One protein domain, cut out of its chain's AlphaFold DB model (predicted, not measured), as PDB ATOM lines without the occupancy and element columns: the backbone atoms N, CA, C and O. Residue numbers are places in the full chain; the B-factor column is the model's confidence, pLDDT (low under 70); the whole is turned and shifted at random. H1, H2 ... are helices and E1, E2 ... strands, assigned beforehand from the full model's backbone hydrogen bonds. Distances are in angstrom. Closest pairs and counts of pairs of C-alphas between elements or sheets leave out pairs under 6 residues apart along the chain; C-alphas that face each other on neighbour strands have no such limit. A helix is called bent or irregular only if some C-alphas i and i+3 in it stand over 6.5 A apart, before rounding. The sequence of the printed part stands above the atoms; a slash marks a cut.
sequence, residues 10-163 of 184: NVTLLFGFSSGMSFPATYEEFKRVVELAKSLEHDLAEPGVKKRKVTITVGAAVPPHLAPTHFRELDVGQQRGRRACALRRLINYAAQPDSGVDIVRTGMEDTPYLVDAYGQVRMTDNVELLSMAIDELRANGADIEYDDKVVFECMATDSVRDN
ATOM      1  N   ASN A  10      13.147 -43.948  -0.770       68.88
ATOM      2  CA  ASN A  10      12.349 -44.517   0.307       68.88
ATOM      3  C   ASN A  10      13.224 -44.729   1.547       68.88
ATOM      4  O   ASN A  10      13.992 -45.687   1.634       68.88
ATOM      5  N   VAL A  11      13.091 -43.832   2.518       66.62
ATOM      6  CA  VAL A  11      13.706 -43.940   3.838       66.62
ATOM      7  C   VAL A  11      12.744 -44.693   4.748       66.62
ATOM      8  O   VAL A  11      11.837 -44.128   5.360       66.62
ATOM      9  N   THR A  12      12.943 -46.006   4.833       67.94
ATOM     10  CA  THR A  12      12.270 -46.827   5.843       67.94
ATOM     11  C   THR A  12      13.096 -46.790   7.109       67.94
ATOM     12  O   THR A  12      14.182 -47.367   7.172       67.94
ATOM     13  N   LEU A  13      12.578 -46.116   8.128       63.66
ATOM     14  CA  LEU A  13      13.201 -46.150   9.433       63.66
ATOM     15  C   LEU A  13      12.689 -47.377  10.191       63.66
ATOM     16  O   LEU A  13      11.600 -47.363  10.762       63.66
ATOM     17  N   LEU A  14      13.472 -48.458  10.118       59.97
ATOM     18  CA  LEU A  14      13.239 -49.700  10.851       59.97
ATOM     19  C   LEU A  14      13.800 -49.559  12.263       59.97
ATOM     20  O   LEU A  14      15.010 -49.429  12.449       59.97
ATOM     21  N   PHE A  15      12.930 -49.616  13.264       60.66
ATOM     22  CA  PHE A  15      13.329 -49.513  14.665       60.66
ATOM     23  C   PHE A  15      12.893 -50.760  15.444       60.66
ATOM     24  O   PHE A  15      11.986 -51.475  15.037       60.66
ATOM     25  N   GLY A  16      13.565 -51.062  16.556       48.56
ATOM     26  CA  GLY A  16      13.108 -52.092  17.501       48.56
ATOM     27  C   GLY A  16      13.503 -53.545  17.197       48.56
ATOM     28  O   GLY A  16      13.343 -54.386  18.078       48.56
ATOM     29  N   PHE A  17      14.083 -53.852  16.028       48.62
ATOM     30  CA  PHE A  17      14.592 -55.204  15.717       48.62
ATOM     31  C   PHE A  17      16.091 -55.400  15.989       48.62
ATOM     32  O   PHE A  17      16.553 -56.535  16.074       48.62
ATOM     33  N   SER A  18      16.868 -54.322  16.146       45.53
ATOM     34  CA  SER A  18      18.290 -54.410  16.501       45.53
ATOM     35  C   SER A  18      18.682 -53.339  17.519       45.53
ATOM     36  O   SER A  18      18.251 -52.192  17.433       45.53
ATOM     37  N   SER A  19      19.523 -53.709  18.487       49.31
ATOM     38  CA  SER A  19      20.023 -52.830  19.556       49.31
ATOM     39  C   SER A  19      20.896 -51.667  19.061       49.31
ATOM     40  O   SER A  19      21.205 -50.771  19.842       49.31
ATOM     41  N   GLY A  20      21.295 -51.671  17.782       50.19
ATOM     42  CA  GLY A  20      22.160 -50.660  17.170       50.19
ATOM     43  C   GLY A  20      21.437 -49.516  16.452       50.19
ATOM     44  O   GLY A  20      22.092 -48.541  16.098       50.19
ATOM     45  N   MET A  21      20.118 -49.599  16.232       53.16
ATOM     46  CA  MET A  21      19.345 -48.545  15.555       53.16
ATOM     47  C   MET A  21      18.247 -48.013  16.478       53.16
ATOM     48  O   MET A  21      17.105 -48.474  16.471       53.16
ATOM     49  N   SER A  22      18.619 -47.047  17.321       63.66
ATOM     50  CA  SER A  22      17.690 -46.342  18.202       63.66
ATOM     51  C   SER A  22      16.802 -45.373  17.420       63.66
ATOM     52  O   SER A  22      17.271 -44.673  16.525       63.66
ATOM     53  N   PHE A  23      15.529 -45.290  17.810       74.31
ATOM     54  CA  PHE A  23      14.614 -44.242  17.352       74.31
ATOM     55  C   PHE A  23      15.218 -42.850  17.625       74.31
ATOM     56  O   PHE A  23      15.624 -42.639  18.774       74.31
ATOM     57  N   PRO A  24      15.256 -41.910  16.650       81.94
ATOM     58  CA  PRO A  24      15.792 -40.571  16.857       81.94
ATOM     59  C   PRO A  24      15.183 -39.947  18.104       81.94
ATOM     60  O   PRO A  24      13.962 -39.839  18.233       81.94
ATOM     61  N   ALA A  25      16.013 -39.585  19.071       83.94
ATOM     62  CA  ALA A  25      15.590 -38.935  20.300       83.94
ATOM     63  C   ALA A  25      15.319 -37.442  20.081       83.94
ATOM     64  O   ALA A  25      14.542 -36.866  20.841       83.94
ATOM     65  N   THR A  26      15.918 -36.859  19.042       90.44
ATOM     66  CA  THR A  26      15.839 -35.436  18.710       90.44
ATOM     67  C   THR A  26      15.565 -35.219  17.225       90.44
ATOM     68  O   THR A  26      15.812 -36.095  16.388       90.44
ATOM     69  N   TYR A  27      15.092 -34.022  16.889       93.25
ATOM     70  CA  TYR A  27      14.937 -33.579  15.509       93.25
ATOM     71  C   TYR A  27      16.275 -33.542  14.764       93.25
ATOM     72  O   TYR A  27      16.346 -33.902  13.594       93.25
ATOM     73  N   GLU A  28      17.360 -33.171  15.443       93.19
ATOM     74  CA  GLU A  28      18.697 -33.143  14.844       93.19
ATOM     75  C   GLU A  28      19.164 -34.545  14.422       93.19
ATOM     76  O   GLU A  28      19.700 -34.728  13.329       93.19
ATOM     77  N   GLU A  29      18.925 -35.562  15.259       89.75
ATOM     78  CA  GLU A  29      19.199 -36.958  14.903       89.75
ATOM     79  C   GLU A  29      18.362 -37.412  13.710       89.75
ATOM     80  O   GLU A  29      18.896 -38.025  12.789       89.75
ATOM     81  N   PHE A  30      17.072 -37.074  13.701       89.50
ATOM     82  CA  PHE A  30      16.179 -37.365  12.587       89.50
ATOM     83  C   PHE A  30      16.673 -36.722  11.284       89.50
ATOM     84  O   PHE A  30      16.811 -37.402  10.265       89.50
ATOM     85  N   LYS A  31      17.002 -35.429  11.328       90.56
ATOM     86  CA  LYS A  31      17.447 -34.659  10.167       90.56
ATOM     87  C   LYS A  31      18.742 -35.223   9.592       90.56
ATOM     88  O   LYS A  31      18.830 -35.398   8.382       90.56
ATOM     89  N   ARG A  32      19.695 -35.629  10.441       88.25
ATOM     90  CA  ARG A  32      20.917 -36.324   9.998       88.25
ATOM     91  C   ARG A  32      20.623 -37.597   9.207       88.25
ATOM     92  O   ARG A  32      21.325 -37.879   8.240       88.25
ATOM     93  N   VAL A  33      19.607 -38.368   9.596       84.12
ATOM     94  CA  VAL A  33      19.224 -39.582   8.857       84.12
ATOM     95  C   VAL A  33      18.657 -39.228   7.482       84.12
ATOM     96  O   VAL A  33      19.039 -39.850   6.489       84.12
ATOM     97  N   VAL A  34      17.803 -38.206   7.399       85.06
ATOM     98  CA  VAL A  34      17.255 -37.726   6.119       85.06
ATOM     99  C   VAL A  34      18.356 -37.156   5.221       85.06
ATOM    100  O   VAL A  34      18.430 -37.490   4.039       85.06
ATOM    101  N   GLU A  35      19.259 -36.348   5.774       85.19
ATOM    102  CA  GLU A  35      20.408 -35.786   5.060       85.19
ATOM    103  C   GLU A  35      21.355 -36.877   4.554       85.19
ATOM    104  O   GLU A  35      21.796 -36.820   3.403       85.19
ATOM    105  N   LEU A  36      21.630 -37.896   5.375       81.50
ATOM    106  CA  LEU A  36      22.421 -39.057   4.978       81.50
ATOM    107  C   LEU A  36      21.742 -39.804   3.829       81.50
ATOM    108  O   LEU A  36      22.398 -40.083   2.828       81.50
ATOM    109  N   ALA A  37      20.436 -40.060   3.911       78.19
ATOM    110  CA  ALA A  37      19.696 -40.688   2.819       78.19
ATOM    111  C   ALA A  37      19.762 -39.857   1.526       78.19
ATOM    112  O   ALA A  37      20.089 -40.393   0.469       78.19
ATOM    113  N   LYS A  38      19.570 -38.532   1.614       78.31
ATOM    114  CA  LYS A  38      19.759 -37.608   0.481       78.31
ATOM    115  C   LYS A  38      21.211 -37.525   0.005       78.31
ATOM    116  O   LYS A  38      21.467 -37.072  -1.105       78.31
ATOM    117  N   SER A  39      22.206 -37.868   0.820       78.25
ATOM    118  CA  SER A  39      23.618 -37.896   0.400       78.25
ATOM    119  C   SER A  39      23.951 -39.108  -0.470       78.25
ATOM    120  O   SER A  39      24.844 -39.017  -1.306       78.25
ATOM    121  N   LEU A  40      23.199 -40.200  -0.314       73.50
ATOM    122  CA  LEU A  40      23.296 -41.395  -1.154       73.50
ATOM    123  C   LEU A  40      22.618 -41.203  -2.516       73.50
ATOM    124  O   LEU A  40      22.710 -42.068  -3.387       73.50
ATOM    125  N   GLU A  41      21.933 -40.075  -2.705       73.38
ATOM    126  CA  GLU A  41      21.378 -39.701  -3.989       73.38
ATOM    127  C   GLU A  41      22.490 -39.489  -5.017       73.38
ATOM    128  O   GLU A  41      23.353 -38.624  -4.860       73.38
ATOM    129  N   HIS A  42      22.431 -40.251  -6.105       65.44
ATOM    130  CA  HIS A  42      23.316 -40.063  -7.241       65.44
ATOM    131  C   HIS A  42      22.503 -40.033  -8.533       65.44
ATOM    132  O   HIS A  42      21.813 -40.999  -8.871       65.44
ATOM    133  N   ASP A  43      22.507 -38.893  -9.219       63.22
ATOM    134  CA  ASP A  43      21.937 -38.744 -10.556       63.22
ATOM    135  C   ASP A  43      23.072 -38.807 -11.587       63.22
ATOM    136  O   ASP A  43      24.030 -38.037 -11.522       63.22
ATOM    137  N   LEU A  44      22.979 -39.773 -12.505       61.09
ATOM    138  CA  LEU A  44      23.969 -39.989 -13.563       61.09
ATOM    139  C   LEU A  44      23.803 -39.001 -14.725       61.09
ATOM    140  O   LEU A  44      24.774 -38.726 -15.426       61.09
ATOM    141  N   ALA A  45      22.587 -38.494 -14.947       65.12
ATOM    142  CA  ALA A  45      22.290 -37.541 -16.009       65.12
ATOM    143  C   ALA A  45      22.709 -36.119 -15.610       65.12
ATOM    144  O   ALA A  45      23.196 -35.364 -16.449       65.12
ATOM    145  N   GLU A  46      22.573 -35.777 -14.326       68.06
ATOM    146  CA  GLU A  46      22.966 -34.473 -13.782       68.06
ATOM    147  C   GLU A  46      23.802 -34.618 -12.496       68.06
ATOM    148  O   GLU A  46      23.295 -34.424 -11.384       68.06
ATOM    149  N   PRO A  47      25.109 -34.925 -12.625       66.19
ATOM    150  CA  PRO A  47      25.999 -35.057 -11.479       66.19
ATOM    151  C   PRO A  47      25.999 -33.790 -10.612       66.19
ATOM    152  O   PRO A  47      26.354 -32.704 -11.068       66.19
ATOM    153  N   GLY A  48      25.618 -33.939  -9.342       65.06
ATOM    154  CA  GLY A  48      25.579 -32.850  -8.359       65.06
ATOM    155  C   GLY A  48      24.194 -32.253  -8.106       65.06
ATOM    156  O   GLY A  48      24.056 -31.464  -7.170       65.06
ATOM    157  N   VAL A  49      23.165 -32.648  -8.863       70.62
ATOM    158  CA  VAL A  49      21.784 -32.226  -8.599       70.62
ATOM    159  C   VAL A  49      21.049 -33.297  -7.796       70.62
ATOM    160  O   VAL A  49      21.056 -34.473  -8.151       70.62
ATOM    161  N   LYS A  50      20.416 -32.875  -6.698       69.62
ATOM    162  CA  LYS A  50      19.556 -33.716  -5.859       69.62
ATOM    163  C   LYS A  50      18.097 -33.389  -6.156       69.62
ATOM    164  O   LYS A  50      17.644 -32.297  -5.815       69.62
ATOM    165  N   LYS A  51      17.396 -34.288  -6.841       71.31
ATOM    166  CA  LYS A  51      16.010 -34.106  -7.307       71.31
ATOM    167  C   LYS A  51      15.032 -35.100  -6.688       71.31
ATOM    168  O   LYS A  51      13.824 -34.890  -6.780       71.31
ATOM    169  N   ARG A  52      15.518 -36.200  -6.107       72.62
ATOM    170  CA  ARG A  52      14.657 -37.295  -5.659       72.62
ATOM    171  C   ARG A  52      13.882 -36.900  -4.404       72.62
ATOM    172  O   ARG A  52      14.451 -36.418  -3.424       72.62
ATOM    173  N   LYS A  53      12.575 -37.164  -4.438       71.94
ATOM    174  CA  LYS A  53      11.690 -37.018  -3.279       71.94
ATOM    175  C   LYS A  53      12.058 -38.045  -2.211       71.94
ATOM    176  O   LYS A  53      12.365 -39.195  -2.538       71.94
ATOM    177  N   VAL A  54      12.022 -37.633  -0.950       69.81
ATOM    178  CA  VAL A  54      12.215 -38.495   0.214       69.81
ATOM    179  C   VAL A  54      10.863 -38.894   0.774       69.81
ATOM    180  O   VAL A  54      10.139 -38.085   1.356       69.81
ATOM    181  N   THR A  55      10.566 -40.179   0.647       76.19
ATOM    182  CA  THR A  55       9.469 -40.812   1.369       76.19
ATOM    183  C   THR A  55      10.008 -41.308   2.694       76.19
ATOM    184  O   THR A  55      10.961 -42.085   2.717       76.19
ATOM    185  N   ILE A  56       9.389 -40.899   3.795       73.94
ATOM    186  CA  ILE A  56       9.667 -41.461   5.106       73.94
ATOM    187  C   ILE A  56       8.526 -42.370   5.537       73.94
ATOM    188  O   ILE A  56       7.350 -42.013   5.474       73.94
ATOM    189  N   THR A  57       8.886 -43.560   5.997       70.25
ATOM    190  CA  THR A  57       7.945 -44.490   6.616       70.25
ATOM    191  C   THR A  57       8.501 -44.997   7.930       70.25
ATOM    192  O   THR A  57       9.719 -45.104   8.117       70.25
ATOM    193  N   VAL A  58       7.595 -45.322   8.843       63.22
ATOM    194  CA  VAL A  58       7.931 -45.864  10.159       63.22
ATOM    195  C   VAL A  58       7.777 -47.374  10.130       63.22
ATOM    196  O   VAL A  58       6.777 -47.891  10.591       63.22
ATOM    197  N   GLY A  59       8.746 -48.118   9.612       53.28
ATOM    198  CA  GLY A  59       8.599 -49.572   9.550       53.28
ATOM    199  C   GLY A  59       8.678 -50.224  10.939       53.28
ATOM    200  O   GLY A  59       9.737 -50.196  11.570       53.28
ATOM    201  N   ALA A  60       7.571 -50.825  11.392       53.75
ATOM    202  CA  ALA A  60       7.462 -51.797  12.491       53.75
ATOM    203  C   ALA A  60       8.273 -51.453  13.764       53.75
ATOM    204  O   ALA A  60       8.979 -52.281  14.331       53.75
ATOM    205  N   ALA A  61       8.191 -50.198  14.204       59.22
ATOM    206  CA  ALA A  61       9.310 -49.532  14.870       59.22
ATOM    207  C   ALA A  61       9.468 -49.748  16.386       59.22
ATOM    208  O   ALA A  61      10.559 -49.598  16.941       59.22
ATOM    209  N   VAL A  62       8.388 -50.019  17.107       67.75
ATOM    210  CA  VAL A  62       8.459 -50.177  18.560       67.75
ATOM    211  C   VAL A  62       7.505 -51.300  18.947       67.75
ATOM    212  O   VAL A  62       6.320 -51.220  18.648       67.75
ATOM    213  N   PRO A  63       7.973 -52.381  19.588       75.31
ATOM    214  CA  PRO A  63       7.070 -53.367  20.159       75.31
ATOM    215  C   PRO A  63       6.069 -52.687  21.111       75.31
ATOM    216  O   PRO A  63       6.492 -51.830  21.890       75.31
ATOM    217  N   PRO A  64       4.779 -53.080  21.132       79.50
ATOM    218  CA  PRO A  64       3.763 -52.456  21.987       79.50
ATOM    219  C   PRO A  64       4.207 -52.252  23.446       79.50
ATOM    220  O   PRO A  64       3.993 -51.194  24.027       79.50
ATOM    221  N   HIS A  65       4.917 -53.226  24.025       78.75
ATOM    222  CA  HIS A  65       5.413 -53.164  25.403       78.75
ATOM    223  C   HIS A  65       6.547 -52.142  25.631       78.75
ATOM    224  O   HIS A  65       6.762 -51.717  26.764       78.75
ATOM    225  N   LEU A  66       7.262 -51.727  24.580       79.19
ATOM    226  CA  LEU A  66       8.289 -50.679  24.639       79.19
ATOM    227  C   LEU A  66       7.737 -49.291  24.301       79.19
ATOM    228  O   LEU A  66       8.384 -48.294  24.630       79.19
ATOM    229  N   ALA A  67       6.543 -49.196  23.706       79.50
ATOM    230  CA  ALA A  67       5.939 -47.937  23.271       79.50
ATOM    231  C   ALA A  67       5.918 -46.832  24.349       79.50
ATOM    232  O   ALA A  67       6.270 -45.693  24.018       79.50
ATOM    233  N   PRO A  68       5.628 -47.126  25.635       78.69
ATOM    234  CA  PRO A  68       5.658 -46.108  26.686       78.69
ATOM    235  C   PRO A  68       7.046 -45.488  26.920       78.69
ATOM    236  O   PRO A  68       7.145 -44.309  27.254       78.69
ATOM    237  N   THR A  69       8.138 -46.232  26.695       79.50
ATOM    238  CA  THR A  69       9.518 -45.724  26.883       79.50
ATOM    239  C   THR A  69       9.936 -44.714  25.804       79.50
ATOM    240  O   THR A  69      10.870 -43.923  25.983       79.50
ATOM    241  N   HIS A  70       9.198 -44.698  24.693       80.19
ATOM    242  CA  HIS A  70       9.354 -43.752  23.594       80.19
ATOM    243  C   HIS A  70       8.392 -42.556  23.690       80.19
ATOM    244  O   HIS A  70       8.426 -41.688  22.815       80.19
ATOM    245  N   PHE A  71       7.576 -42.468  24.750       84.75
ATOM    246  CA  PHE A  71       6.687 -41.334  25.002       84.75
ATOM    247  C   PHE A  71       7.466 -40.149  25.595       84.75
ATOM    248  O   PHE A  71       7.652 -40.035  26.814       84.75
ATOM    249  N   ARG A  72       7.962 -39.276  24.713       87.44
ATOM    250  CA  ARG A  72       8.925 -38.203  25.020       87.44
ATOM    251  C   ARG A  72       8.433 -36.849  24.527       87.44
ATOM    252  O   ARG A  72       7.528 -36.786  23.700       87.44
ATOM    253  N   GLU A  73       9.015 -35.780  25.055       92.88
ATOM    254  CA  GLU A  73       8.721 -34.419  24.607       92.88
ATOM    255  C   GLU A  73       9.248 -34.162  23.194       92.88
ATOM    256  O   GLU A  73      10.291 -34.682  22.796       92.88
ATOM    257  N   LEU A  74       8.509 -33.347  22.447       93.75
ATOM    258  CA  LEU A  74       8.950 -32.777  21.182       93.75
ATOM    259  C   LEU A  74       9.993 -31.689  21.439       93.75
ATOM    260  O   LEU A  74       9.795 -30.813  22.279       93.75
ATOM    261  N   ASP A  75      11.087 -31.712  20.690       95.50
ATOM    262  CA  ASP A  75      12.212 -30.784  20.822       95.50
ATOM    263  C   ASP A  75      12.228 -29.678  19.752       95.50
ATOM    264  O   ASP A  75      13.026 -28.745  19.851       95.50
ATOM    265  N   VAL A  76      11.303 -29.723  18.784       95.81
ATOM    266  CA  VAL A  76      11.196 -28.773  17.665       95.81
ATOM    267  C   VAL A  76       9.738 -28.410  17.344       95.81
ATOM    268  O   VAL A  76       8.796 -29.085  17.768       95.81
ATOM    269  N   GLY A  77       9.561 -27.341  16.566       93.75
ATOM    270  CA  GLY A  77       8.283 -26.937  15.990       93.75
ATOM    271  C   GLY A  77       7.348 -26.234  16.972       93.75
ATOM    272  O   GLY A  77       7.682 -25.981  18.131       93.75
ATOM    273  N   GLN A  78       6.142 -25.921  16.499       91.69
ATOM    274  CA  GLN A  78       5.115 -25.217  17.281       91.69
ATOM    275  C   GLN A  78       4.620 -26.031  18.487       91.69
ATOM    276  O   GLN A  78       4.147 -25.466  19.467       91.69
ATOM    277  N   GLN A  79       4.762 -27.357  18.423       92.88
ATOM    278  CA  GLN A  79       4.329 -28.301  19.454       92.88
ATOM    279  C   GLN A  79       5.448 -28.674  20.448       92.88
ATOM    280  O   GLN A  79       5.295 -29.628  21.214       92.88
ATOM    281  N   ARG A  80       6.586 -27.962  20.442       95.50
ATOM    282  CA  ARG A  80       7.726 -28.225  21.337       95.50
ATOM    283  C   ARG A  80       7.290 -28.295  22.810       95.50
ATOM    284  O   ARG A  80       6.512 -27.472  23.280       95.50
ATOM    285  N   GLY A  81       7.813 -29.278  23.543       94.12
ATOM    286  CA  GLY A  81       7.480 -29.565  24.944       94.12
ATOM    287  C   GLY A  81       6.263 -30.479  25.130       94.12
ATOM    288  O   GLY A  81       6.089 -31.064  26.196       94.12
ATOM    289  N   ARG A  82       5.431 -30.686  24.099       93.06
ATOM    290  CA  ARG A  82       4.334 -31.661  24.164       93.06
ATOM    291  C   ARG A  82       4.896 -33.081  24.148       93.06
ATOM    292  O   ARG A  82       5.747 -33.406  23.322       93.06
ATOM    293  N   ARG A  83       4.391 -33.954  25.023       90.62
ATOM    294  CA  ARG A  83       4.730 -35.384  24.988       90.62
ATOM    295  C   ARG A  83       4.007 -36.085  23.843       90.62
ATOM    296  O   ARG A  83       2.807 -35.903  23.648       90.62
ATOM    297  N   ALA A  84       4.743 -36.902  23.104       89.44
ATOM    298  CA  ALA A  84       4.247 -37.637  21.956       89.44
ATOM    299  C   ALA A  84       4.902 -39.022  21.867       89.44
ATOM    300  O   ALA A  84       6.039 -39.240  22.295       89.44
ATOM    301  N   CYS A  85       4.162 -39.977  21.305       87.12
ATOM    302  CA  CYS A  85       4.683 -41.301  20.987       87.12
ATOM    303  C   CYS A  85       5.600 -41.253  19.762       87.12
ATOM    304  O   CYS A  85       5.608 -40.266  19.027       87.12
ATOM    305  N   ALA A  86       6.344 -42.334  19.518       84.81
ATOM    306  CA  ALA A  86       7.302 -42.426  18.416       84.81
ATOM    307  C   ALA A  86       6.711 -41.978  17.066       84.81
ATOM    308  O   ALA A  86       7.274 -41.105  16.412       84.81
ATOM    309  N   LEU A  87       5.541 -42.499  16.684       85.75
ATOM    310  CA  LEU A  87       4.928 -42.165  15.398       85.75
ATOM    311  C   LEU A  87       4.573 -40.670  15.289       85.75
ATOM    312  O   LEU A  87       4.985 -40.017  14.336       85.75
ATOM    313  N   ARG A  88       3.900 -40.099  16.297       89.69
ATOM    314  CA  ARG A  88       3.573 -38.660  16.329       89.69
ATOM    315  C   ARG A  88       4.816 -37.776  16.295       89.69
ATOM    316  O   ARG A  88       4.822 -36.755  15.617       89.69
ATOM    317  N   ARG A  89       5.880 -38.174  17.000       90.50
ATOM    318  CA  ARG A  89       7.165 -37.463  16.974       90.50
ATOM    319  C   ARG A  89       7.773 -37.456  15.577       90.50
ATOM    320  O   ARG A  89       8.215 -36.412  15.121       90.50
ATOM    321  N   LEU A  90       7.755 -38.592  14.886       88.88
ATOM    322  CA  LEU A  90       8.285 -38.687  13.528       88.88
ATOM    323  C   LEU A  90       7.486 -37.837  12.540       88.88
ATOM    324  O   LEU A  90       8.084 -37.153  11.718       88.88
ATOM    325  N   ILE A  91       6.158 -37.836  12.651       91.00
ATOM    326  CA  ILE A  91       5.296 -36.985  11.821       91.00
ATOM    327  C   ILE A  91       5.570 -35.501  12.105       91.00
ATOM    328  O   ILE A  91       5.722 -34.723  11.169       91.00
ATOM    329  N   ASN A  92       5.718 -35.111  13.377       93.31
ATOM    330  CA  ASN A  92       6.122 -33.753  13.750       93.31
ATOM    331  C   ASN A  92       7.484 -33.368  13.145       93.31
ATOM    332  O   ASN A  92       7.615 -32.269  12.612       93.31
ATOM    333  N   TYR A  93       8.478 -34.259  13.189       93.25
ATOM    334  CA  TYR A  93       9.793 -34.016  12.593       93.25
ATOM    335  C   TYR A  93       9.728 -33.905  11.070       93.25
ATOM    336  O   TYR A  93      10.316 -32.992  10.500       93.25
ATOM    337  N   ALA A  94       8.977 -34.788  10.413       91.44
ATOM    338  CA  ALA A  94       8.752 -34.736   8.974       91.44
ATOM    339  C   ALA A  94       8.055 -33.435   8.545       91.44
ATOM    340  O   ALA A  94       8.399 -32.879   7.507       91.44
ATOM    341  N   ALA A  95       7.141 -32.914   9.367       93.25
ATOM    342  CA  ALA A  95       6.414 -31.674   9.102       93.25
ATOM    343  C   ALA A  95       7.258 -30.394   9.245       93.25
ATOM    344  O   ALA A  95       6.766 -29.309   8.941       93.25
ATOM    345  N   GLN A  96       8.504 -30.471   9.733       94.12
ATOM    346  CA  GLN A  96       9.341 -29.276   9.838       94.12
ATOM    347  C   GLN A  96       9.763 -28.779   8.441       94.12
ATOM    348  O   GLN A  96      10.136 -29.598   7.601       94.12
ATOM    349  N   PRO A  97       9.780 -27.455   8.179       91.81
ATOM    350  CA  PRO A  97      10.080 -26.916   6.846       91.81
ATOM    351  C   PRO A  97      11.446 -27.319   6.272       91.81
ATOM    352  O   PRO A  97      11.626 -27.362   5.059       91.81
ATOM    353  N   ASP A  98      12.422 -27.594   7.137       92.50
ATOM    354  CA  ASP A  98      13.782 -27.986   6.770       92.50
ATOM    355  C   ASP A  98      14.061 -29.484   6.990       92.50
ATOM    356  O   ASP A  98      15.222 -29.898   6.971       92.50
ATOM    357  N   SER A  99      13.013 -30.295   7.185       90.38
ATOM    358  CA  SER A  99      13.125 -31.739   7.434       90.38
ATOM    359  C   SER A  99      13.700 -32.488   6.236       90.38
ATOM    360  O   SER A  99      14.341 -33.525   6.392       90.38
ATOM    361  N   GLY A 100      13.458 -31.961   5.032       86.31
ATOM    362  CA  GLY A 100      13.800 -32.605   3.773       86.31
ATOM    363  C   GLY A 100      12.923 -33.811   3.432       86.31
ATOM    364  O   GLY A 100      13.292 -34.534   2.508       86.31
ATOM    365  N   VAL A 101      11.818 -34.033   4.152       86.94
ATOM    366  CA  VAL A 101      10.829 -35.079   3.867       86.94
ATOM    367  C   VAL A 101       9.750 -34.542   2.936       86.94
ATOM    368  O   VAL A 101       9.190 -33.480   3.184       86.94
ATOM    369  N   ASP A 102       9.430 -35.315   1.901       81.88
ATOM    370  CA  ASP A 102       8.406 -34.975   0.913       81.88
ATOM    371  C   ASP A 102       7.110 -35.770   1.134       81.88
ATOM    372  O   ASP A 102       6.020 -35.269   0.872       81.88
ATOM    373  N   ILE A 103       7.212 -37.019   1.608       84.06
ATOM    374  CA  ILE A 103       6.065 -37.926   1.770       84.06
ATOM    375  C   ILE A 103       6.154 -38.632   3.122       84.06
ATOM    376  O   ILE A 103       7.189 -39.208   3.451       84.06
ATOM    377  N   VAL A 104       5.057 -38.641   3.882       86.25
ATOM    378  CA  VAL A 104       4.915 -39.422   5.121       86.25
ATOM    379  C   VAL A 104       3.999 -40.612   4.863       86.25
ATOM    380  O   VAL A 104       2.852 -40.438   4.455       86.25
ATOM    381  N   ARG A 105       4.489 -41.823   5.135       86.00
ATOM    382  CA  ARG A 105       3.712 -43.065   5.047       86.00
ATOM    383  C   ARG A 105       3.399 -43.607   6.442       86.00
ATOM    384  O   ARG A 105       4.253 -43.602   7.331       86.00
ATOM    385  N   THR A 106       2.162 -44.061   6.624       84.81
ATOM    386  CA  THR A 106       1.700 -44.742   7.837       84.81
ATOM    387  C   THR A 106       0.695 -45.836   7.482       84.81
ATOM    388  O   THR A 106      -0.062 -45.702   6.520       84.81
ATOM    389  N   GLY A 107       0.668 -46.901   8.276       86.12
ATOM    390  CA  GLY A 107      -0.299 -47.983   8.169       86.12
ATOM    391  C   GLY A 107      -0.040 -49.073   9.205       86.12
ATOM    392  O   GLY A 107       0.920 -49.021   9.970       86.12
ATOM    393  N   MET A 108      -0.886 -50.095   9.232       87.12
ATOM    394  CA  MET A 108      -0.745 -51.225  10.152       87.12
ATOM    395  C   MET A 108       0.523 -52.054   9.893       87.12
ATOM    396  O   MET A 108       0.990 -52.736  10.802       87.12
ATOM    397  N   GLU A 109       1.089 -51.974   8.680       78.50
ATOM    398  CA  GLU A 109       2.427 -52.498   8.347       78.50
ATOM    399  C   GLU A 109       3.517 -51.840   9.212       78.50
ATOM    400  O   GLU A 109       4.471 -52.486   9.641       78.50
ATOM    401  N   ASP A 110       3.342 -50.550   9.492       76.31
ATOM    402  CA  ASP A 110       4.289 -49.687  10.187       76.31
ATOM    403  C   ASP A 110       4.092 -49.745  11.715       76.31
ATOM    404  O   ASP A 110       5.049 -49.826  12.490       76.31
ATOM    405  N   THR A 111       2.841 -49.748  12.183       80.00
ATOM    406  CA  THR A 111       2.502 -49.996  13.592       80.00
ATOM    407  C   THR A 111       1.076 -50.535  13.735       80.00
ATOM    408  O   THR A 111       0.133 -49.888  13.290       80.00
ATOM    409  N   PRO A 112       0.857 -51.677  14.410       84.44
ATOM    410  CA  PRO A 112      -0.485 -52.224  14.611       84.44
ATOM    411  C   PRO A 112      -1.210 -51.616  15.827       84.44
ATOM    412  O   PRO A 112      -2.233 -52.141  16.268       84.44
ATOM    413  N   TYR A 113      -0.678 -50.539  16.416       86.56
ATOM    414  CA  TYR A 113      -1.231 -49.908  17.613       86.56
ATOM    415  C   TYR A 113      -1.077 -48.380  17.602       86.56
ATOM    416  O   TYR A 113      -0.219 -47.815  16.916       86.56
ATOM    417  N   LEU A 114      -1.881 -47.725  18.440       88.06
ATOM    418  CA  LEU A 114      -1.760 -46.322  18.814       88.06
ATOM    419  C   LEU A 114      -1.346 -46.186  20.278       88.06
ATOM    420  O   LEU A 114      -1.585 -47.068  21.105       88.06
ATOM    421  N   VAL A 115      -0.744 -45.041  20.586       86.31
ATOM    422  CA  VAL A 115      -0.487 -44.597  21.956       86.31
ATOM    423  C   VAL A 115      -1.299 -43.335  22.187       86.31
ATOM    424  O   VAL A 115      -1.172 -42.375  21.419       86.31
ATOM    425  N   ASP A 116      -2.145 -43.344  23.208       82.44
ATOM    426  CA  ASP A 116      -2.968 -42.188  23.551       82.44
ATOM    427  C   ASP A 116      -2.168 -41.082  24.270       82.44
ATOM    428  O   ASP A 116      -0.953 -41.170  24.473       82.44
ATOM    429  N   ALA A 117      -2.855 -40.003  24.654       76.38
ATOM    430  CA  ALA A 117      -2.246 -38.869  25.353       76.38
ATOM    431  C   ALA A 117      -1.688 -39.226  26.748       76.38
ATOM    432  O   ALA A 117      -0.865 -38.482  27.285       76.38
ATOM    433  N   TYR A 118      -2.105 -40.355  27.324       79.19
ATOM    434  CA  TYR A 118      -1.665 -40.857  28.625       79.19
ATOM    435  C   TYR A 118      -0.548 -41.902  28.506       79.19
ATOM    436  O   TYR A 118      -0.078 -42.417  29.522       79.19
ATOM    437  N   GLY A 119      -0.101 -42.214  27.286       77.50
ATOM    438  CA  GLY A 119       0.913 -43.234  27.045       77.50
ATOM    439  C   GLY A 119       0.363 -44.665  27.020       77.50
ATOM    440  O   GLY A 119       1.162 -45.602  27.035       77.50
ATOM    441  N   GLN A 120      -0.960 -44.853  26.995       85.19
ATOM    442  CA  GLN A 120      -1.580 -46.177  26.951       85.19
ATOM    443  C   GLN A 120      -1.625 -46.708  25.525       85.19
ATOM    444  O   GLN A 120      -1.929 -45.983  24.578       85.19
ATOM    445  N   VAL A 121      -1.329 -47.998  25.387       88.50
ATOM    446  CA  VAL A 121      -1.267 -48.684  24.099       88.50
ATOM    447  C   VAL A 121      -2.603 -49.350  23.802       88.50
ATOM    448  O   VAL A 121      -3.122 -50.093  24.636       88.50
ATOM    449  N   ARG A 122      -3.131 -49.136  22.595       90.00
ATOM    450  CA  ARG A 122      -4.324 -49.831  22.096       90.00
ATOM    451  C   ARG A 122      -4.155 -50.265  20.649       90.00
ATOM    452  O   ARG A 122      -3.469 -49.596  19.881       90.00
ATOM    453  N   MET A 123      -4.835 -51.342  20.269       89.75
ATOM    454  CA  MET A 123      -4.946 -51.735  18.863       89.75
ATOM    455  C   MET A 123      -5.642 -50.639  18.045       89.75
ATOM    456  O   MET A 123      -6.419 -49.843  18.583       89.75
ATOM    457  N   THR A 124      -5.322 -50.601  16.757       90.38
ATOM    458  CA  THR A 124      -5.783 -49.582  15.808       90.38
ATOM    459  C   THR A 124      -5.995 -50.205  14.433       90.38
ATOM    460  O   THR A 124      -5.526 -51.317  14.176       90.38
ATOM    461  N   ASP A 125      -6.636 -49.462  13.538       91.50
ATOM    462  CA  ASP A 125      -6.676 -49.753  12.105       91.50
ATOM    463  C   ASP A 125      -5.952 -48.679  11.262       91.50
ATOM    464  O   ASP A 125      -5.407 -47.703  11.789       91.50
ATOM    465  N   ASN A 126      -5.926 -48.870   9.937       91.00
ATOM    466  CA  ASN A 126      -5.327 -47.920   8.990       91.00
ATOM    467  C   ASN A 126      -6.032 -46.554   8.967       91.00
ATOM    468  O   ASN A 126      -5.376 -45.545   8.719       91.00
ATOM    469  N   VAL A 127      -7.347 -46.508   9.198       92.50
ATOM    470  CA  VAL A 127      -8.130 -45.265   9.158       92.50
ATOM    471  C   VAL A 127      -7.771 -44.397  10.356       92.50
ATOM    472  O   VAL A 127      -7.488 -43.211  10.202       92.50
ATOM    473  N   GLU A 128      -7.709 -44.994  11.543       92.06
ATOM    474  CA  GLU A 128      -7.306 -44.316  12.772       92.06
ATOM    475  C   GLU A 128      -5.851 -43.825  12.712       92.06
ATOM    476  O   GLU A 128      -5.557 -42.709  13.148       92.06
ATOM    477  N   LEU A 129      -4.942 -44.619  12.134       90.12
ATOM    478  CA  LEU A 129      -3.547 -44.215  11.922       90.12
ATOM    479  C   LEU A 129      -3.433 -43.033  10.960       90.12
ATOM    480  O   LEU A 129      -2.732 -42.066  11.262       90.12
ATOM    481  N   LEU A 130      -4.147 -43.091   9.834       91.00
ATOM    482  CA  LEU A 130      -4.169 -42.006   8.861       91.00
ATOM    483  C   LEU A 130      -4.764 -40.732   9.468       91.00
ATOM    484  O   LEU A 130      -4.165 -39.668   9.341       91.00
ATOM    485  N   SER A 131      -5.890 -40.835  10.180       92.06
ATOM    486  CA  SER A 131      -6.512 -39.694  10.864       92.06
ATOM    487  C   SER A 131      -5.547 -39.052  11.858       92.06
ATOM    488  O   SER A 131      -5.369 -37.838  11.861       92.06
ATOM    489  N   MET A 132      -4.867 -39.867  12.667       91.44
ATOM    490  CA  MET A 132      -3.878 -39.383  13.623       91.44
ATOM    491  C   MET A 132      -2.706 -38.675  12.932       91.44
ATOM    492  O   MET A 132      -2.251 -37.639  13.423       91.44
ATOM    493  N   ALA A 133      -2.233 -39.206  11.801       90.81
ATOM    494  CA  ALA A 133      -1.160 -38.587  11.035       90.81
ATOM    495  C   ALA A 133      -1.581 -37.254  10.413       90.81
ATOM    496  O   ALA A 133      -0.834 -36.283  10.499       90.81
ATOM    497  N   ILE A 134      -2.794 -37.184   9.866       92.25
ATOM    498  CA  ILE A 134      -3.402 -35.958   9.339       92.25
ATOM    499  C   ILE A 134      -3.496 -34.882  10.424       92.25
ATOM    500  O   ILE A 134      -3.083 -33.742  10.200       92.25
ATOM    501  N   ASP A 135      -3.999 -35.243  11.606       93.00
ATOM    502  CA  ASP A 135      -4.124 -34.314  12.730       93.00
ATOM    503  C   ASP A 135      -2.754 -33.788  13.171       93.00
ATOM    504  O   ASP A 135      -2.591 -32.599  13.440       93.00
ATOM    505  N   GLU A 136      -1.753 -34.668  13.223       92.75
ATOM    506  CA  GLU A 136      -0.396 -34.307  13.616       92.75
ATOM    507  C   GLU A 136       0.301 -33.429  12.564       92.75
ATOM    508  O   GLU A 136       0.948 -32.453  12.936       92.75
ATOM    509  N   LEU A 137       0.136 -33.698  11.264       92.56
ATOM    510  CA  LEU A 137       0.653 -32.841  10.187       92.56
ATOM    511  C   LEU A 137       0.056 -31.429  10.271       92.56
ATOM    512  O   LEU A 137       0.793 -30.443  10.344       92.56
ATOM    513  N   ARG A 138      -1.275 -31.336  10.374       93.06
ATOM    514  CA  ARG A 138      -1.990 -30.056  10.485       93.06
ATOM    515  C   ARG A 138      -1.592 -29.274  11.732       93.06
ATOM    516  O   ARG A 138      -1.377 -28.068  11.655       93.06
ATOM    517  N   ALA A 139      -1.431 -29.951  12.871       93.19
ATOM    518  CA  ALA A 139      -0.986 -29.325  14.118       93.19
ATOM    519  C   ALA A 139       0.433 -28.728  14.040       93.19
ATOM    520  O   ALA A 139       0.816 -27.945  14.913       93.19
ATOM    521  N   ASN A 140       1.205 -29.100  13.015       92.81
ATOM    522  CA  ASN A 140       2.543 -28.586  12.736       92.81
ATOM    523  C   ASN A 140       2.593 -27.667  11.503       92.81
ATOM    524  O   ASN A 140       3.680 -27.279  11.086       92.81
ATOM    525  N   GLY A 141       1.433 -27.280  10.960       89.81
ATOM    526  CA  GLY A 141       1.332 -26.356   9.831       89.81
ATOM    527  C   GLY A 141       1.667 -26.975   8.474       89.81
ATOM    528  O   GLY A 141       1.912 -26.228   7.533       89.81
ATOM    529  N   ALA A 142       1.693 -28.308   8.371       89.50
ATOM    530  CA  ALA A 142       1.811 -28.999   7.094       89.50
ATOM    531  C   ALA A 142       0.421 -29.218   6.479       89.50
ATOM    532  O   ALA A 142      -0.496 -29.712   7.144       89.50
ATOM    533  N   ASP A 143       0.290 -28.872   5.200       84.19
ATOM    534  CA  ASP A 143      -0.895 -29.165   4.402       84.19
ATOM    535  C   ASP A 143      -0.836 -30.585   3.830       84.19
ATOM    536  O   ASP A 143       0.223 -31.207   3.724       84.19
ATOM    537  N   ILE A 144      -2.006 -31.111   3.480       85.62
ATOM    538  CA  ILE A 144      -2.151 -32.436   2.877       85.62
ATOM    539  C   ILE A 144      -2.509 -32.239   1.415       85.62
ATOM    540  O   ILE A 144      -3.440 -31.495   1.107       85.62
ATOM    541  N   GLU A 145      -1.787 -32.934   0.544       87.19
ATOM    542  CA  GLU A 145      -2.091 -32.961  -0.877       87.19
ATOM    543  C   GLU A 145      -3.210 -33.969  -1.165       87.19
ATOM    544  O   GLU A 145      -3.121 -35.138  -0.781       87.19
ATOM    545  N   TYR A 146      -4.261 -33.501  -1.836       83.81
ATOM    546  CA  TYR A 146      -5.426 -34.297  -2.233       83.81
ATOM    547  C   TYR A 146      -5.622 -34.327  -3.751       83.81
ATOM    548  O   TYR A 146      -6.433 -35.120  -4.228       83.81
ATOM    549  N   ASP A 147      -4.930 -33.465  -4.502       84.44
ATOM    550  CA  ASP A 147      -4.973 -33.456  -5.958       84.44
ATOM    551  C   ASP A 147      -4.355 -34.754  -6.484       84.44
ATOM    552  O   ASP A 147      -3.188 -35.070  -6.244       84.44
ATOM    553  N   ASP A 148      -5.169 -35.530  -7.193       80.31
ATOM    554  CA  ASP A 148      -4.795 -36.838  -7.704       80.31
ATOM    555  C   ASP A 148      -3.599 -36.746  -8.649       80.31
ATOM    556  O   ASP A 148      -2.686 -37.564  -8.557       80.31
ATOM    557  N   LYS A 149      -3.543 -35.731  -9.516       77.94
ATOM    558  CA  LYS A 149      -2.423 -35.538 -10.442       77.94
ATOM    559  C   LYS A 149      -1.146 -35.248  -9.681       77.94
ATOM    560  O   LYS A 149      -0.139 -35.897  -9.959       77.94
ATOM    561  N   VAL A 150      -1.199 -34.350  -8.699       78.62
ATOM    562  CA  VAL A 150      -0.030 -34.037  -7.869       78.62
ATOM    563  C   VAL A 150       0.409 -35.277  -7.094       78.62
ATOM    564  O   VAL A 150       1.604 -35.560  -7.039       78.62
ATOM    565  N   VAL A 151      -0.522 -36.076  -6.564       77.88
ATOM    566  CA  VAL A 151      -0.208 -37.346  -5.892       77.88
ATOM    567  C   VAL A 151       0.437 -38.346  -6.857       77.88
ATOM    568  O   VAL A 151       1.479 -38.906  -6.523       77.88
ATOM    569  N   PHE A 152      -0.113 -38.562  -8.055       72.94
ATOM    570  CA  PHE A 152       0.444 -39.493  -9.044       72.94
ATOM    571  C   PHE A 152       1.846 -39.076  -9.507       72.94
ATOM    572  O   PHE A 152       2.742 -39.926  -9.561       72.94
ATOM    573  N   GLU A 153       2.059 -37.780  -9.752       72.69
ATOM    574  CA  GLU A 153       3.369 -37.206 -10.072       72.69
ATOM    575  C   GLU A 153       4.340 -37.355  -8.892       72.69
ATOM    576  O   GLU A 153       5.488 -37.768  -9.061       72.69
ATOM    577  N   CYS A 154       3.886 -37.070  -7.663       68.19
ATOM    578  CA  CYS A 154       4.677 -37.275  -6.450       68.19
ATOM    579  C   CYS A 154       5.102 -38.725  -6.283       68.19
ATOM    580  O   CYS A 154       6.260 -38.973  -5.948       68.19
ATOM    581  N   MET A 155       4.188 -39.655  -6.542       68.75
ATOM    582  CA  MET A 155       4.387 -41.090  -6.403       68.75
ATOM    583  C   MET A 155       5.135 -41.717  -7.589       68.75
ATOM    584  O   MET A 155       5.441 -42.904  -7.533       68.75
ATOM    585  N   ALA A 156       5.439 -40.947  -8.644       66.81
ATOM    586  CA  ALA A 156       5.994 -41.442  -9.908       66.81
ATOM    587  C   ALA A 156       5.171 -42.610 -10.498       66.81
ATOM    588  O   ALA A 156       5.713 -43.598 -10.998       66.81
ATOM    589  N   THR A 157       3.842 -42.507 -10.411       65.88
ATOM    590  CA  THR A 157       2.879 -43.558 -10.800       65.88
ATOM    591  C   THR A 157       1.961 -43.123 -11.943       65.88
ATOM    592  O   THR A 157       0.872 -43.669 -12.113       65.88
ATOM    593  N   ASP A 158       2.406 -42.184 -12.781       69.12
ATOM    594  CA  ASP A 158       1.646 -41.701 -13.946       69.12
ATOM    595  C   ASP A 158       1.179 -42.837 -14.865       69.12
ATOM    596  O   ASP A 158       0.050 -42.833 -15.350       69.12
ATOM    597  N   SER A 159       2.002 -43.877 -15.028       66.19
ATOM    598  CA  SER A 159       1.645 -45.060 -15.813       66.19
ATOM    599  C   SER A 159       0.463 -45.845 -15.232       66.19
ATOM    600  O   SER A 159      -0.247 -46.511 -15.980       66.19
ATOM    601  N   VAL A 160       0.223 -45.780 -13.920       65.75
ATOM    602  CA  VAL A 160      -0.955 -46.385 -13.282       65.75
ATOM    603  C   VAL A 160      -2.187 -45.533 -13.561       65.75
ATOM    604  O   VAL A 160      -3.206 -46.083 -13.968       65.75
ATOM    605  N   ARG A 161      -2.083 -44.203 -13.423       66.75
ATOM    606  CA  ARG A 161      -3.168 -43.261 -13.748       66.75
ATOM    607  C   ARG A 161      -3.640 -43.434 -15.189       66.75
ATOM    608  O   ARG A 161      -4.837 -43.555 -15.432       66.75
ATOM    609  N   ASP A 162      -2.702 -43.499 -16.127       71.88
ATOM    610  CA  ASP A 162      -3.002 -43.592 -17.557       71.88
ATOM    611  C   ASP A 162      -3.669 -44.933 -17.935       71.88
ATOM    612  O   ASP A 162      -4.333 -45.028 -18.967       71.88
ATOM    613  N   ASN A 163      -3.546 -45.953 -17.073       66.06
ATOM    614  CA  ASN A 163      -4.169 -47.271 -17.222       66.06
ATOM    615  C   ASN A 163      -5.358 -47.510 -16.274       66.06
ATOM    616  O   ASN A 163      -5.949 -48.593 -16.306       66.06
TER     617      ASN A 163
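This is residues 10 to 163 of the 184 residues of an uncharacterized protein of Nocardia terpenica (UniProt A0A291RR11). A small sheet of three short parallel strands, E1, E2 and E3, has H3 over it, H4 packed on H3, and H1 grazing it with residues 33 to 38. At one end of the long axis lie the small hairpin E4 and E5 with H2; at the other lie the loop of residues 40 to 53 and the short helices H5 and H6. The printed part has 154 residues, under half of them in named elements, in the order E1 H1 E2 H2 H3 E3 E4 E5 H4 H5 H6, and its class is mixed. It is compact, with a radius of gyration of the C-alphas of 16.1 A and spans of 49 by 33 by 31 A.

The larger sheet has E1, residues 10 to 12, from C-alpha 10 at (12.349, -44.517, 0.307); E2, residues 54 to 57, 9.8 A long; and E3, residues 103 to 105. H1 is residues 27 to 39, 18.0 A; H3 is residues 86 to 94, 12.3 A; H4 is residues 126 to 139, 19.8 A, ending at C-alpha 139 at (-0.986, -29.325, 14.118). H2, residues 64 to 70, is irregular, with C-alphas 65 and 68 7.2 A apart. E4 is residues 113 to 115, E5 residues 121 to 123, H5 residues 148 to 154 and H6 residues 158 to 161.

The order is E1, E2, E3; N 11 and O 55 are 2.8 A apart and N 56 and O 103 are 2.8 A apart, within hydrogen-bond range. E1, H1, E2 and E2, H2, H3, E3 are strand-helix-strand units, parallel neighbour strands joined through helices, with right-handed crossovers. H3 is on the sheet at a height of 9.6 A. H3 and H4 touch, closest at the C-alphas of Ile 91 and Leu 137, 6.4 A, at a steep tilt of 46 degrees, the same way; H4 does so with residues 132 to 137 alone. H1 and H3 are close but not clearly touching, closest at the C-alphas of Tyr 27 and Tyr 93, 5.9 A. In the antiparallel hairpin E4 and E5, N 114 and O 122 are 2.8 A apart; the closest C-alphas of H2 and E5, Pro 64 and Val 121, are 6.6 A apart. H5 and H6 are close but not clearly touching, closest at the C-alphas of Phe 152 and Asp 158, 5.5 A. In H1, H3, H4 and H5 every O i to N i+4 pair is within hydrogen-bond range; H2 has 0 of 3, with 3 of 4 O i to N i+3 pairs, and H6 is too short for an O i to N i+4 pair.

The C-alphas farthest apart, Ala 45 and Tyr 118, are 50.8 A apart. The printed part has no cut. The links E1 to H1, H1 to E2 and H2 to H3 are long. The mean pLDDT of the printed part is 80.1; 36 residues are under 70, among them 10 to 22, 42 to 48 and 154 to 161.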